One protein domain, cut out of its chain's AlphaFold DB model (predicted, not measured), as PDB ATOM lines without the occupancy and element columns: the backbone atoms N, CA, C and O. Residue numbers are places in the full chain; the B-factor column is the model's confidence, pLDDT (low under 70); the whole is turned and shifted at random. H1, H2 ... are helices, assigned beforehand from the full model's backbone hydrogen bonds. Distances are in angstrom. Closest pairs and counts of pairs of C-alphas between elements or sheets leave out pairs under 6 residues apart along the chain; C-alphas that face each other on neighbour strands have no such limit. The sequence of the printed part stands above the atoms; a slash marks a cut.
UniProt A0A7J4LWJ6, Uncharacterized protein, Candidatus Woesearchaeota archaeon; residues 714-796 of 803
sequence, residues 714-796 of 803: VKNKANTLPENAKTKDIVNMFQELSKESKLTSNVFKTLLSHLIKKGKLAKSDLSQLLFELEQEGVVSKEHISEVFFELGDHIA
ATOM      1  N   VAL A 714     -10.478  40.884  31.466       63.38
ATOM      2  CA  VAL A 714     -11.438  40.107  32.270       63.38
ATOM      3  C   VAL A 714     -10.956  38.667  32.509       63.38
ATOM      4  O   VAL A 714     -10.998  38.188  33.642       63.38
ATOM      5  N   LYS A 715     -10.408  37.986  31.486       63.59
ATOM      6  CA  LYS A 715      -9.798  36.652  31.659       63.59
ATOM      7  C   LYS A 715      -8.584  36.698  32.590       63.59
ATOM      8  O   LYS A 715      -8.412  35.785  33.391       63.59
ATOM      9  N   ASN A 716      -7.774  37.757  32.544       68.06
ATOM     10  CA  ASN A 716      -6.647  37.920  33.467       68.06
ATOM     11  C   ASN A 716      -7.119  38.085  34.926       68.06
ATOM     12  O   ASN A 716      -6.593  37.395  35.796       68.06
ATOM     13  N   LYS A 717      -8.160  38.894  35.175       68.06
ATOM     14  CA  LYS A 717      -8.775  39.087  36.508       68.06
ATOM     15  C   LYS A 717      -9.393  37.788  37.067       68.06
ATOM     16  O   LYS A 717      -9.269  37.499  38.255       68.06
ATOM     17  N   ALA A 718      -9.965  36.943  36.204       62.84
ATOM     18  CA  ALA A 718     -10.412  35.592  36.570       62.84
ATOM     19  C   ALA A 718      -9.244  34.605  36.805       62.84
ATOM     20  O   ALA A 718      -9.299  33.735  37.683       62.84
ATOM     21  N   ASN A 719      -8.149  34.741  36.054       67.50
ATOM     22  CA  ASN A 719      -6.959  33.907  36.212       67.50
ATOM     23  C   ASN A 719      -6.195  34.189  37.518       67.50
ATOM     24  O   ASN A 719      -5.584  33.255  38.031       67.50
ATOM     25  N   THR A 720      -6.299  35.386  38.106       70.88
ATOM     26  CA  THR A 720      -5.670  35.735  39.398       70.88
ATOM     27  C   THR A 720      -6.347  35.165  40.651       70.88
ATOM     28  O   THR A 720      -5.740  35.210  41.715       70.88
ATOM     29  N   LEU A 721      -7.559  34.595  40.563       72.44
ATOM     30  CA  LEU A 721      -8.146  33.842  41.687       72.44
ATOM     31  C   LEU A 721      -7.303  32.596  42.044       72.44
ATOM     32  O   LEU A 721      -6.786  31.956  41.122       72.44
ATOM     33  N   PRO A 722      -7.230  32.174  43.319       67.25
ATOM     34  CA  PRO A 722      -6.667  30.874  43.682       67.25
ATOM     35  C   PRO A 722      -7.517  29.709  43.141       67.25
ATOM     36  O   PRO A 722      -8.677  29.879  42.752       67.25
ATOM     37  N   GLU A 723      -6.943  28.507  43.126       54.34
ATOM     38  CA  GLU A 723      -7.719  27.270  42.976       54.34
ATOM     39  C   GLU A 723      -8.532  27.044  44.262       54.34
ATOM     40  O   GLU A 723      -8.009  27.213  45.363       54.34
ATOM     41  N   ASN A 724      -9.822  26.711  44.126       57.72
ATOM     42  CA  ASN A 724     -10.811  26.728  45.219       57.72
ATOM     43  C   ASN A 724     -10.978  28.110  45.900       57.72
ATOM     44  O   ASN A 724     -10.978  28.221  47.128       57.72
ATOM     45  N   ALA A 725     -11.128  29.175  45.102       64.19
ATOM     46  CA  ALA A 725     -11.565  30.486  45.593       64.19
ATOM     47  C   ALA A 725     -12.938  30.399  46.288       64.19
ATOM     48  O   ALA A 725     -13.800  29.625  45.872       64.19
ATOM     49  N   LYS A 726     -13.163  31.198  47.339       73.50
ATOM     50  CA  LYS A 726     -14.440  31.188  48.069       73.50
ATOM     51  C   LYS A 726     -15.493  31.977  47.295       73.50
ATOM     52  O   LYS A 726     -15.157  32.923  46.585       73.50
ATOM     53  N   THR A 727     -16.772  31.660  47.505       73.62
ATOM     54  CA  THR A 727     -17.921  32.347  46.878       73.62
ATOM     55  C   THR A 727     -17.780  33.870  46.944       73.62
ATOM     56  O   THR A 727     -17.828  34.541  45.917       73.62
ATOM     57  N   LYS A 728     -17.435  34.395  48.127       75.94
ATOM     58  CA  LYS A 728     -17.203  35.824  48.379       75.94
ATOM     59  C   LYS A 728     -16.103  36.460  47.513       75.94
ATOM     60  O   LYS A 728     -16.244  37.612  47.114       75.94
ATOM     61  N   ASP A 729     -15.038  35.730  47.184       79.00
ATOM     62  CA  ASP A 729     -13.953  36.232  46.327       79.00
ATOM     63  C   ASP A 729     -14.432  36.388  44.871       79.00
ATOM     64  O   ASP A 729     -14.039  37.316  44.161       79.00
ATOM     65  N   ILE A 730     -15.332  35.496  44.441       79.88
ATOM     66  CA  ILE A 730     -15.969  35.513  43.120       79.88
ATOM     67  C   ILE A 730     -17.042  36.616  43.058       79.88
ATOM     68  O   ILE A 730     -17.077  37.373  42.086       79.88
ATOM     69  N   VAL A 731     -17.857  36.774  44.111       83.12
ATOM     70  CA  VAL A 731     -18.830  37.876  44.257       83.12
ATOM     71  C   VAL A 731     -18.132  39.233  44.162       83.12
ATOM     72  O   VAL A 731     -18.540  40.064  43.353       83.12
ATOM     73  N   ASN A 732     -17.036  39.440  44.901       80.69
ATOM     74  CA  ASN A 732     -16.256  40.682  44.852       80.69
ATOM     75  C   ASN A 732     -15.781  41.017  43.422       80.69
ATOM     76  O   ASN A 732     -15.905  42.161  42.986       80.69
ATOM     77  N   MET A 733     -15.300  40.028  42.657       83.12
ATOM     78  CA  MET A 733     -14.887  40.244  41.263       83.12
ATOM     79  C   MET A 733     -16.057  40.690  40.376       83.12
ATOM     80  O   MET A 733     -15.905  41.617  39.577       83.12
ATOM     81  N   PHE A 734     -17.225  40.054  40.505       84.00
ATOM     82  CA  PHE A 734     -18.412  40.438  39.739       84.00
ATOM     83  C   PHE A 734     -18.956  41.812  40.159       84.00
ATOM     84  O   PHE A 734     -19.360  42.582  39.287       84.00
ATOM     85  N   GLN A 735     -18.883  42.178  41.444       81.12
ATOM     86  CA  GLN A 735     -19.190  43.540  41.894       81.12
ATOM     87  C   GLN A 735     -18.268  44.584  41.257       81.12
ATOM     88  O   GLN A 735     -18.751  45.624  40.818       81.12
ATOM     89  N   GLU A 736     -16.957  44.335  41.193       78.94
ATOM     90  CA  GLU A 736     -16.025  45.247  40.521       78.94
ATOM     91  C   GLU A 736     -16.330  45.360  39.022       78.94
ATOM     92  O   GLU A 736     -16.409  46.467  38.501       78.94
ATOM     93  N   LEU A 737     -16.584  44.246  38.328       76.75
ATOM     94  CA  LEU A 737     -16.932  44.259  36.899       76.75
ATOM     95  C   LEU A 737     -18.272  44.961  36.609       76.75
ATOM     96  O   LEU A 737     -18.414  45.581  35.551       76.75
ATOM     97  N   SER A 738     -19.226  44.897  37.541       79.06
ATOM     98  CA  SER A 738     -20.488  45.646  37.487       79.06
ATOM     99  C   SER A 738     -20.263  47.149  37.710       79.06
ATOM    100  O   SER A 738     -20.676  47.963  36.882       79.06
ATOM    101  N   LYS A 739     -19.493  47.528  38.743       77.69
ATOM    102  CA  LYS A 739     -19.089  48.922  39.030       77.69
ATOM    103  C   LYS A 739     -18.265  49.551  37.896       77.69
ATOM    104  O   LYS A 739     -18.378  50.745  37.654       77.69
ATOM    105  N   GLU A 740     -17.476  48.755  37.172       73.06
ATOM    106  CA  GLU A 740     -16.743  49.169  35.965       73.06
ATOM    107  C   GLU A 740     -17.628  49.250  34.693       73.06
ATOM    108  O   GLU A 740     -17.102  49.522  33.614       73.06
ATOM    109  N   SER A 741     -18.941  48.982  34.786       62.09
ATOM    110  CA  SER A 741     -19.906  48.902  33.666       62.09
ATOM    111  C   SER A 741     -19.547  47.887  32.566       62.09
ATOM    112  O   SER A 741     -19.979  48.013  31.422       62.09
ATOM    113  N   LYS A 742     -18.762  46.851  32.897       65.44
ATOM    114  CA  LYS A 742     -18.252  45.839  31.945       65.44
ATOM    115  C   LYS A 742     -19.039  44.528  31.955       65.44
ATOM    116  O   LYS A 742     -18.734  43.627  31.174       65.44
ATOM    117  N   LEU A 743     -20.033  44.400  32.833       72.50
ATOM    118  CA  LEU A 743     -20.778  43.163  33.047       72.50
ATOM    119  C   LEU A 743     -22.093  43.127  32.248       72.50
ATOM    120  O   LEU A 743     -23.166  43.394  32.778       72.50
ATOM    121  N   THR A 744     -22.013  42.772  30.965       74.94
ATOM    122  CA  THR A 744     -23.201  42.409  30.164       74.94
ATOM    123  C   THR A 744     -23.580  40.939  30.388       74.94
ATOM    124  O   THR A 744     -22.720  40.140  30.767       74.94
ATOM    125  N   SER A 745     -24.830  40.545  30.099       69.19
ATOM    126  CA  SER A 745     -25.296  39.143  30.225       69.19
ATOM    127  C   SER A 745     -24.353  38.148  29.523       69.19
ATOM    128  O   SER A 745     -23.902  37.171  30.121       69.19
ATOM    129  N   ASN A 746     -23.915  38.460  28.296       68.00
ATOM    130  CA  ASN A 746     -22.986  37.610  27.541       68.00
ATOM    131  C   ASN A 746     -21.582  37.528  28.171       68.00
ATOM    132  O   ASN A 746     -20.961  36.461  28.150       68.00
ATOM    133  N   VAL A 747     -21.079  38.617  28.769       74.94
ATOM    134  CA  VAL A 747     -19.811  38.598  29.524       74.94
ATOM    135  C   VAL A 747     -19.964  37.758  30.793       74.94
ATOM    136  O   VAL A 747     -19.113  36.909  31.053       74.94
ATOM    137  N   PHE A 748     -21.064  37.925  31.534       80.81
ATOM    138  CA  PHE A 748     -21.380  37.154  32.739       80.81
ATOM    139  C   PHE A 748     -21.449  35.643  32.455       80.81
ATOM    140  O   PHE A 748     -20.677  34.879  33.037       80.81
ATOM    141  N   LYS A 749     -22.272  35.223  31.479       75.69
ATOM    142  CA  LYS A 749     -22.383  33.830  30.996       75.69
ATOM    143  C   LYS A 749     -21.016  33.238  30.627       75.69
ATOM    144  O   LYS A 749     -20.660  32.141  31.066       75.69
ATOM    145  N   THR A 750     -20.215  33.985  29.861       75.50
ATOM    146  CA  THR A 750     -18.876  33.558  29.412       75.50
ATOM    147  C   THR A 750     -17.907  33.366  30.582       75.50
ATOM    148  O   THR A 750     -17.177  32.373  30.624       75.50
ATOM    149  N   LEU A 751     -17.895  34.297  31.541       78.94
ATOM    150  CA  LEU A 751     -17.000  34.278  32.701       78.94
ATOM    151  C   LEU A 751     -17.362  33.122  33.649       78.94
ATOM    152  O   LEU A 751     -16.485  32.354  34.047       78.94
ATOM    153  N   LEU A 752     -18.655  32.923  33.914       81.00
ATOM    154  CA  LEU A 752     -19.176  31.828  34.737       81.00
ATOM    155  C   LEU A 752     -18.836  30.451  34.133       81.00
ATOM    156  O   LEU A 752     -18.289  29.585  34.820       81.00
ATOM    157  N   SER A 753     -19.035  30.278  32.820       75.50
ATOM    158  CA  SER A 753     -18.614  29.070  32.089       75.50
ATOM    159  C   SER A 753     -17.095  28.845  32.161       75.50
ATOM    160  O   SER A 753     -16.639  27.705  32.288       75.50
ATOM    161  N   HIS A 754     -16.290  29.916  32.126       78.31
ATOM    162  CA  HIS A 754     -14.833  29.827  32.231       78.31
ATOM    163  C   HIS A 754     -14.363  29.389  33.625       78.31
ATOM    164  O   HIS A 754     -13.495  28.521  33.716       78.31
ATOM    165  N   LEU A 755     -14.948  29.927  34.702       79.12
ATOM    166  CA  LEU A 755     -14.613  29.546  36.083       79.12
ATOM    167  C   LEU A 755     -14.906  28.065  36.352       79.12
ATOM    168  O   LEU A 755     -14.056  27.371  36.911       79.12
ATOM    169  N   ILE A 756     -16.051  27.560  35.876       80.12
ATOM    170  CA  ILE A 756     -16.422  26.141  35.997       80.12
ATOM    171  C   ILE A 756     -15.466  25.262  35.172       80.12
ATOM    172  O   ILE A 756     -14.919  24.291  35.692       80.12
ATOM    173  N   LYS A 757     -15.176  25.625  33.912       78.12
ATOM    174  CA  LYS A 757     -14.215  24.896  33.050       78.12
ATOM    175  C   LYS A 757     -12.766  24.937  33.556       78.12
ATOM    176  O   LYS A 757     -11.957  24.121  33.126       78.12
ATOM    177  N   LYS A 758     -12.428  25.875  34.446       77.19
ATOM    178  CA  LYS A 758     -11.119  25.987  35.107       77.19
ATOM    179  C   LYS A 758     -11.086  25.422  36.530       77.19
ATOM    180  O   LYS A 758     -10.066  25.576  37.189       77.19
ATOM    181  N   GLY A 759     -12.165  24.796  37.011       75.44
ATOM    182  CA  GLY A 759     -12.224  24.236  38.367       75.44
ATOM    183  C   GLY A 759     -12.163  25.282  39.488       75.44
ATOM    184  O   GLY A 759     -11.933  24.928  40.637       75.44
ATOM    185  N   LYS A 760     -12.365  26.571  39.176       77.69
ATOM    186  CA  LYS A 760     -12.341  27.666  40.163       77.69
ATOM    187  C   LYS A 760     -13.683  27.891  40.862       77.69
ATOM    188  O   LYS A 760     -13.734  28.627  41.838       77.69
ATOM    189  N   LEU A 761     -14.745  27.272  40.350       79.19
ATOM    190  CA  LEU A 761     -16.080  27.234  40.939       79.19
ATOM    191  C   LEU A 761     -16.603  25.797  40.850       79.19
ATOM    192  O   LEU A 761     -16.686  25.240  39.751       79.19
ATOM    193  N   ALA A 762     -16.958  25.198  41.987       77.50
ATOM    194  CA  ALA A 762     -17.554  23.868  42.016       77.50
ATOM    195  C   ALA A 762     -19.026  23.917  41.573       77.50
ATOM    196  O   ALA A 762     -19.758  24.859  41.874       77.50
ATOM    197  N   LYS A 763     -19.494  22.868  40.881       75.12
ATOM    198  CA  LYS A 763     -20.887  22.784  40.397       75.12
ATOM    199  C   LYS A 763     -21.930  22.778  41.527       75.12
ATOM    200  O   LYS A 763     -23.079  23.122  41.278       75.12
ATOM    201  N   SER A 764     -21.540  22.374  42.737       73.81
ATOM    202  CA  SER A 764     -22.366  22.401  43.952       73.81
ATOM    203  C   SER A 764     -22.665  23.813  44.452       73.81
ATOM    204  O   SER A 764     -23.718  24.036  45.041       73.81
ATOM    205  N   ASP A 765     -21.754  24.751  44.197       79.31
ATOM    206  CA  ASP A 765     -21.718  26.060  44.859       79.31
ATOM    207  C   ASP A 765     -22.307  27.158  43.952       79.31
ATOM    208  O   ASP A 765     -22.440  28.315  44.343       79.31
ATOM    209  N   LEU A 766     -22.688  26.781  42.726       80.31
ATOM    210  CA  LEU A 766     -23.233  27.654  41.689       80.31
ATOM    211  C   LEU A 766     -24.547  28.333  42.110       80.31
ATOM    212  O   LEU A 766     -24.725  29.517  41.843       80.31
ATOM    213  N   SER A 767     -25.448  27.613  42.784       75.69
ATOM    214  CA  SER A 767     -26.706  28.185  43.286       75.69
ATOM    215  C   SER A 767     -26.472  29.163  44.439       75.69
ATOM    216  O   SER A 767     -27.074  30.234  44.456       75.69
ATOM    217  N   GLN A 768     -25.543  28.846  45.348       80.94
ATOM    218  CA  GLN A 768     -25.127  29.743  46.430       80.94
ATOM    219  C   GLN A 768     -24.503  31.034  45.873       80.94
ATOM    220  O   GLN A 768     -24.863  32.126  46.305       80.94
ATOM    221  N   LEU A 769     -23.629  30.923  44.864       83.88
ATOM    222  CA  LEU A 769     -23.031  32.076  44.185       83.88
ATOM    223  C   LEU A 769     -24.082  32.960  43.502       83.88
ATOM    224  O   LEU A 769     -24.025  34.179  43.628       83.88
ATOM    225  N   LEU A 770     -25.030  32.365  42.771       82.44
ATOM    226  CA  LEU A 770     -26.072  33.123  42.073       82.44
ATOM    227  C   LEU A 770     -27.027  33.818  43.054       82.44
ATOM    228  O   LEU A 770     -27.397  34.962  42.813       82.44
ATOM    229  N   PHE A 771     -27.344  33.185  44.187       80.94
ATOM    230  CA  PHE A 771     -28.111  33.815  45.264       80.94
ATOM    231  C   PHE A 771     -27.358  34.995  45.903       80.94
ATOM    232  O   PHE A 771     -27.929  36.072  46.054       80.94
ATOM    233  N   GLU A 772     -26.067  34.847  46.220       82.25
ATOM    234  CA  GLU A 772     -25.246  35.948  46.758       82.25
ATOM    235  C   GLU A 772     -25.129  37.125  45.768       82.25
ATOM    236  O   GLU A 772     -25.202  38.284  46.175       82.25
ATOM    237  N   LEU A 773     -25.030  36.852  44.461       83.19
ATOM    238  CA  LEU A 773     -25.031  37.882  43.412       83.19
ATOM    239  C   LEU A 773     -26.389  38.586  43.237       83.19
ATOM    240  O   LEU A 773     -26.408  39.751  42.835       83.19
ATOM    241  N   GLU A 774     -27.502  37.911  43.542       84.75
ATOM    242  CA  GLU A 774     -28.841  38.516  43.585       84.75
ATOM    243  C   GLU A 774     -28.973  39.473  44.777       84.75
ATOM    244  O   GLU A 774     -29.387  40.620  44.611       84.75
ATOM    245  N   GLN A 775     -28.579  39.026  45.979       81.69
ATOM    246  CA  GLN A 775     -28.682  39.825  47.208       81.69
ATOM    247  C   GLN A 775     -27.797  41.082  47.169       81.69
ATOM    248  O   GLN A 775     -28.202  42.135  47.653       81.69
ATOM    249  N   GLU A 776     -26.619  40.999  46.546       80.56
ATOM    250  CA  GLU A 776     -25.718  42.141  46.323       80.56
ATOM    251  C   GLU A 776     -26.107  42.996  45.091       80.56
ATOM    252  O   GLU A 776     -25.364  43.899  44.702       80.56
ATOM    253  N   GLY A 777     -27.252  42.725  44.446       77.69
ATOM    254  CA  GLY A 777     -27.797  43.530  43.344       77.69
ATOM    255  C   GLY A 777     -26.986  43.494  42.043       77.69
ATOM    256  O   GLY A 777     -27.123  44.388  41.208       77.69
ATOM    257  N   VAL A 778     -26.124  42.489  41.861       79.00
ATOM    258  CA  VAL A 778     -25.230  42.368  40.695       79.00
ATOM    259  C   VAL A 778     -25.948  41.751  39.490       79.00
ATOM    260  O   VAL A 778     -25.598  42.051  38.348       79.00
ATOM    261  N   VAL A 779     -26.944  40.896  39.736       77.12
ATOM    262  CA  VAL A 779     -27.747  40.200  38.718       77.12
ATOM    263  C   VAL A 779     -29.209  40.158  39.181       77.12
ATOM    264  O   VAL A 779     -29.467  39.959  40.364       77.12
ATOM    265  N   SER A 780     -30.170  40.344  38.271       76.38
ATOM    266  CA  SER A 780     -31.603  40.261  38.597       76.38
ATOM    267  C   SER A 780     -32.167  38.843  38.422       76.38
ATOM    268  O   SER A 780     -31.588  38.015  37.715       76.38
ATOM    269  N   LYS A 781     -33.324  38.560  39.036       71.12
ATOM    270  CA  LYS A 781     -33.971  37.230  39.023       71.12
ATOM    271  C   LYS A 781     -34.253  36.702  37.618       71.12
ATOM    272  O   LYS A 781     -34.130  35.507  37.366       71.12
ATOM    273  N   GLU A 782     -34.594  37.604  36.706       68.50
ATOM    274  CA  GLU A 782     -34.919  37.322  35.307       68.50
ATOM    275  C   GLU A 782     -33.671  36.868  34.536       68.50
ATOM    276  O   GLU A 782     -33.726  35.916  33.764       68.50
ATOM    277  N   HIS A 783     -32.518  37.484  34.810       68.12
ATOM    278  CA  HIS A 783     -31.240  37.060  34.241       68.12
ATOM    279  C   HIS A 783     -30.735  35.749  34.869       68.12
ATOM    280  O   HIS A 783     -30.101  34.944  34.188       68.12
ATOM    281  N   ILE A 784     -31.013  35.498  36.154       68.69
ATOM    282  CA  ILE A 784     -30.629  34.240  36.819       68.69
ATOM    283  C   ILE A 784     -31.381  33.050  36.208       68.69
ATOM    284  O   ILE A 784     -30.756  32.021  35.948       68.69
ATOM    285  N   SER A 785     -32.683  33.176  35.925       66.06
ATOM    286  CA  SER A 785     -33.457  32.098  35.292       66.06
ATOM    287  C   SER A 785     -33.032  31.842  33.839       66.06
ATOM    288  O   SER A 785     -32.872  30.681  33.461       66.06
ATOM    289  N   GLU A 786     -32.748  32.891  33.060       67.25
ATOM    290  CA  GLU A 786     -32.173  32.799  31.707       67.25
ATOM    291  C   GLU A 786     -30.832  32.034  31.710       67.25
ATOM    292  O   GLU A 786     -30.640  31.075  30.956       67.25
ATOM    293  N   VAL A 787     -29.919  32.400  32.618       65.25
ATOM    294  CA  VAL A 787     -28.602  31.757  32.778       65.25
ATOM    295  C   VAL A 787     -28.728  30.298  33.234       65.25
ATOM    296  O   VAL A 787     -27.976  29.443  32.759       65.25
ATOM    297  N   PHE A 788     -29.679  29.979  34.118       63.91
ATOM    298  CA  PHE A 788     -29.955  28.597  34.529       63.91
ATOM    299  C   PHE A 788     -30.516  27.739  33.390       63.91
ATOM    300  O   PHE A 788     -30.175  26.557  33.306       63.91
ATOM    301  N   PHE A 789     -31.352  28.313  32.521       58.12
ATOM    302  CA  PHE A 789     -31.957  27.597  31.398       58.12
ATOM    303  C   PHE A 789     -30.893  27.182  30.369       58.12
ATOM    304  O   PHE A 789     -30.783  26.002  30.044       58.12
ATOM    305  N   GLU A 790     -30.029  28.111  29.941       57.84
ATOM    306  CA  GLU A 790     -28.967  27.827  28.961       57.84
ATOM    307  C   GLU A 790     -27.830  26.942  29.503       57.84
ATOM    308  O   GLU A 790     -27.328  26.063  28.800       57.84
ATOM    309  N   LEU A 791     -27.395  27.137  30.756       57.53
ATOM    310  CA  LEU A 791     -26.344  26.297  31.356       57.53
ATOM    311  C   LEU A 791     -26.870  24.922  31.810       57.53
ATOM    312  O   LEU A 791     -26.076  24.004  32.059       57.53
ATOM    313  N   GLY A 792     -28.193  24.769  31.907       51.47
ATOM    314  CA  GLY A 792     -28.876  23.606  32.465       51.47
ATOM    315  C   GLY A 792     -28.606  22.291  31.735       51.47
ATOM    316  O   GLY A 792     -28.571  21.253  32.391       51.47
ATOM    317  N   ASP A 793     -28.361  22.315  30.423       50.97
ATOM    318  CA  ASP A 793     -28.168  21.094  29.618       50.97
ATOM    319  C   ASP A 793     -26.694  20.724  29.385       50.97
ATOM    320  O   ASP A 793     -26.380  19.581  29.057       50.97
ATOM    321  N   HIS A 794     -25.759  21.649  29.626       48.25
ATOM    322  CA  HIS A 794     -24.318  21.390  29.493       48.25
ATOM    323  C   HIS A 794     -23.574  21.222  30.826       48.25
ATOM    324  O   HIS A 794     -22.434  20.749  30.835       48.25
ATOM    325  N   ILE A 795     -24.169  21.616  31.959       48.19
ATOM    326  CA  ILE A 795     -23.473  21.633  33.257       48.19
ATOM    327  C   ILE A 795     -24.219  20.854  34.351       48.19
ATOM    328  O   ILE A 795     -23.548  20.192  35.153       48.19
ATOM    329  N   ALA A 796     -25.553  20.894  34.393       44.03
ATOM    330  CA  ALA A 796     -26.346  20.390  35.515       44.03
ATOM    331  C   ALA A 796     -26.795  18.924  35.348       44.03
ATOM    332  O   ALA A 796     -27.571  18.586  34.460       44.03
TER     333      ALA A 796
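This is residues 714 to 796 of the 803 residues of an uncharacterized protein of Candidatus Woesearchaeota archaeon (UniProt A0A7J4LWJ6). Five short helices make a rounded, loosely joined cluster in two rough layers: H1, H3 and H5 make one, with H3 nearest the middle, H1 at one end and H5 at the other, and H2 and H4, which pack on each other, make the second, with H2 near H3 and H4 close to H5. The chain runs to and fro through it, with H2 and H4 going one way and H1, H3 and H5 broadly the other. The printed part has 83 residues with five named helices in the order H1, H2, H3, H4, H5 and no named strand, and its class is all helix. It is compact, with a radius of gyration of the C-alphas of 11.7 A and spans of 29 by 26 by 20 A.

Find C-alpha 714 at (-11.438, 40.107, 32.270); there H1 begins, and it runs from residue 714 to 719, 8.6 A from first to last C-alpha. Go on to residues 727 to 739 for H2, 18.4 A long. H3 follows at residues 745 to 757, 18.3 A long, and begins with C-alpha 745 at (-25.296, 39.143, 30.225). H4 takes residues 766 to 775 and measures 14.4 A. H5 takes residues 781 to 791, measures 15.4 A and ends with C-alpha 791 at (-26.344, 26.297, 31.356).

Start at H1, which only just touches H3, with 3 pairs of C-alphas within 8 A. Look for the closest C-alphas of the two at Ala 718 and Leu 755, 7.4 A apart; H3 touches H1 with residues 751 to 755 alone. The two run the same way at a shallow tilt of 18 degrees. H1 and H2 are close but not clearly touching, with the C-alphas of Lys 717 and Met 733 closest at 7.8 A. H2 and H3 are near each other. H2 touches H4, the same way at a steep tilt of 47 degrees, and the C-alphas of Thr 727 and Leu 769 come closest at 5.8 A. H5 is close to H3 but not clearly touching it, at a steep tilt of 49 degrees, with the C-alphas of Lys 749 and Val 787 closest at 6.8 A. H4 and H5 are also close but not clearly touching; they run opposite ways at a shallow tilt of 19 degrees, with the C-alphas of Glu 774 and Lys 781 closest at 7.0 A. H2 and H5 are apart. In H1, H2, H3, H4 and H5 every O i to N i+4 pair is within hydrogen-bond range.

The two C-alphas farthest apart are those of Glu 740 and Asp 793, at 31.0 A. The printed part has no cut. The links H2 to H3 and H4 to H5 are tight, those from H1 to H2 and H3 to H4 are short, and no link is long. In the B-factor column the mean pLDDT of the printed part is 72.4, and 29 residues are under 70, among them 714 to 719 and 782 to 796.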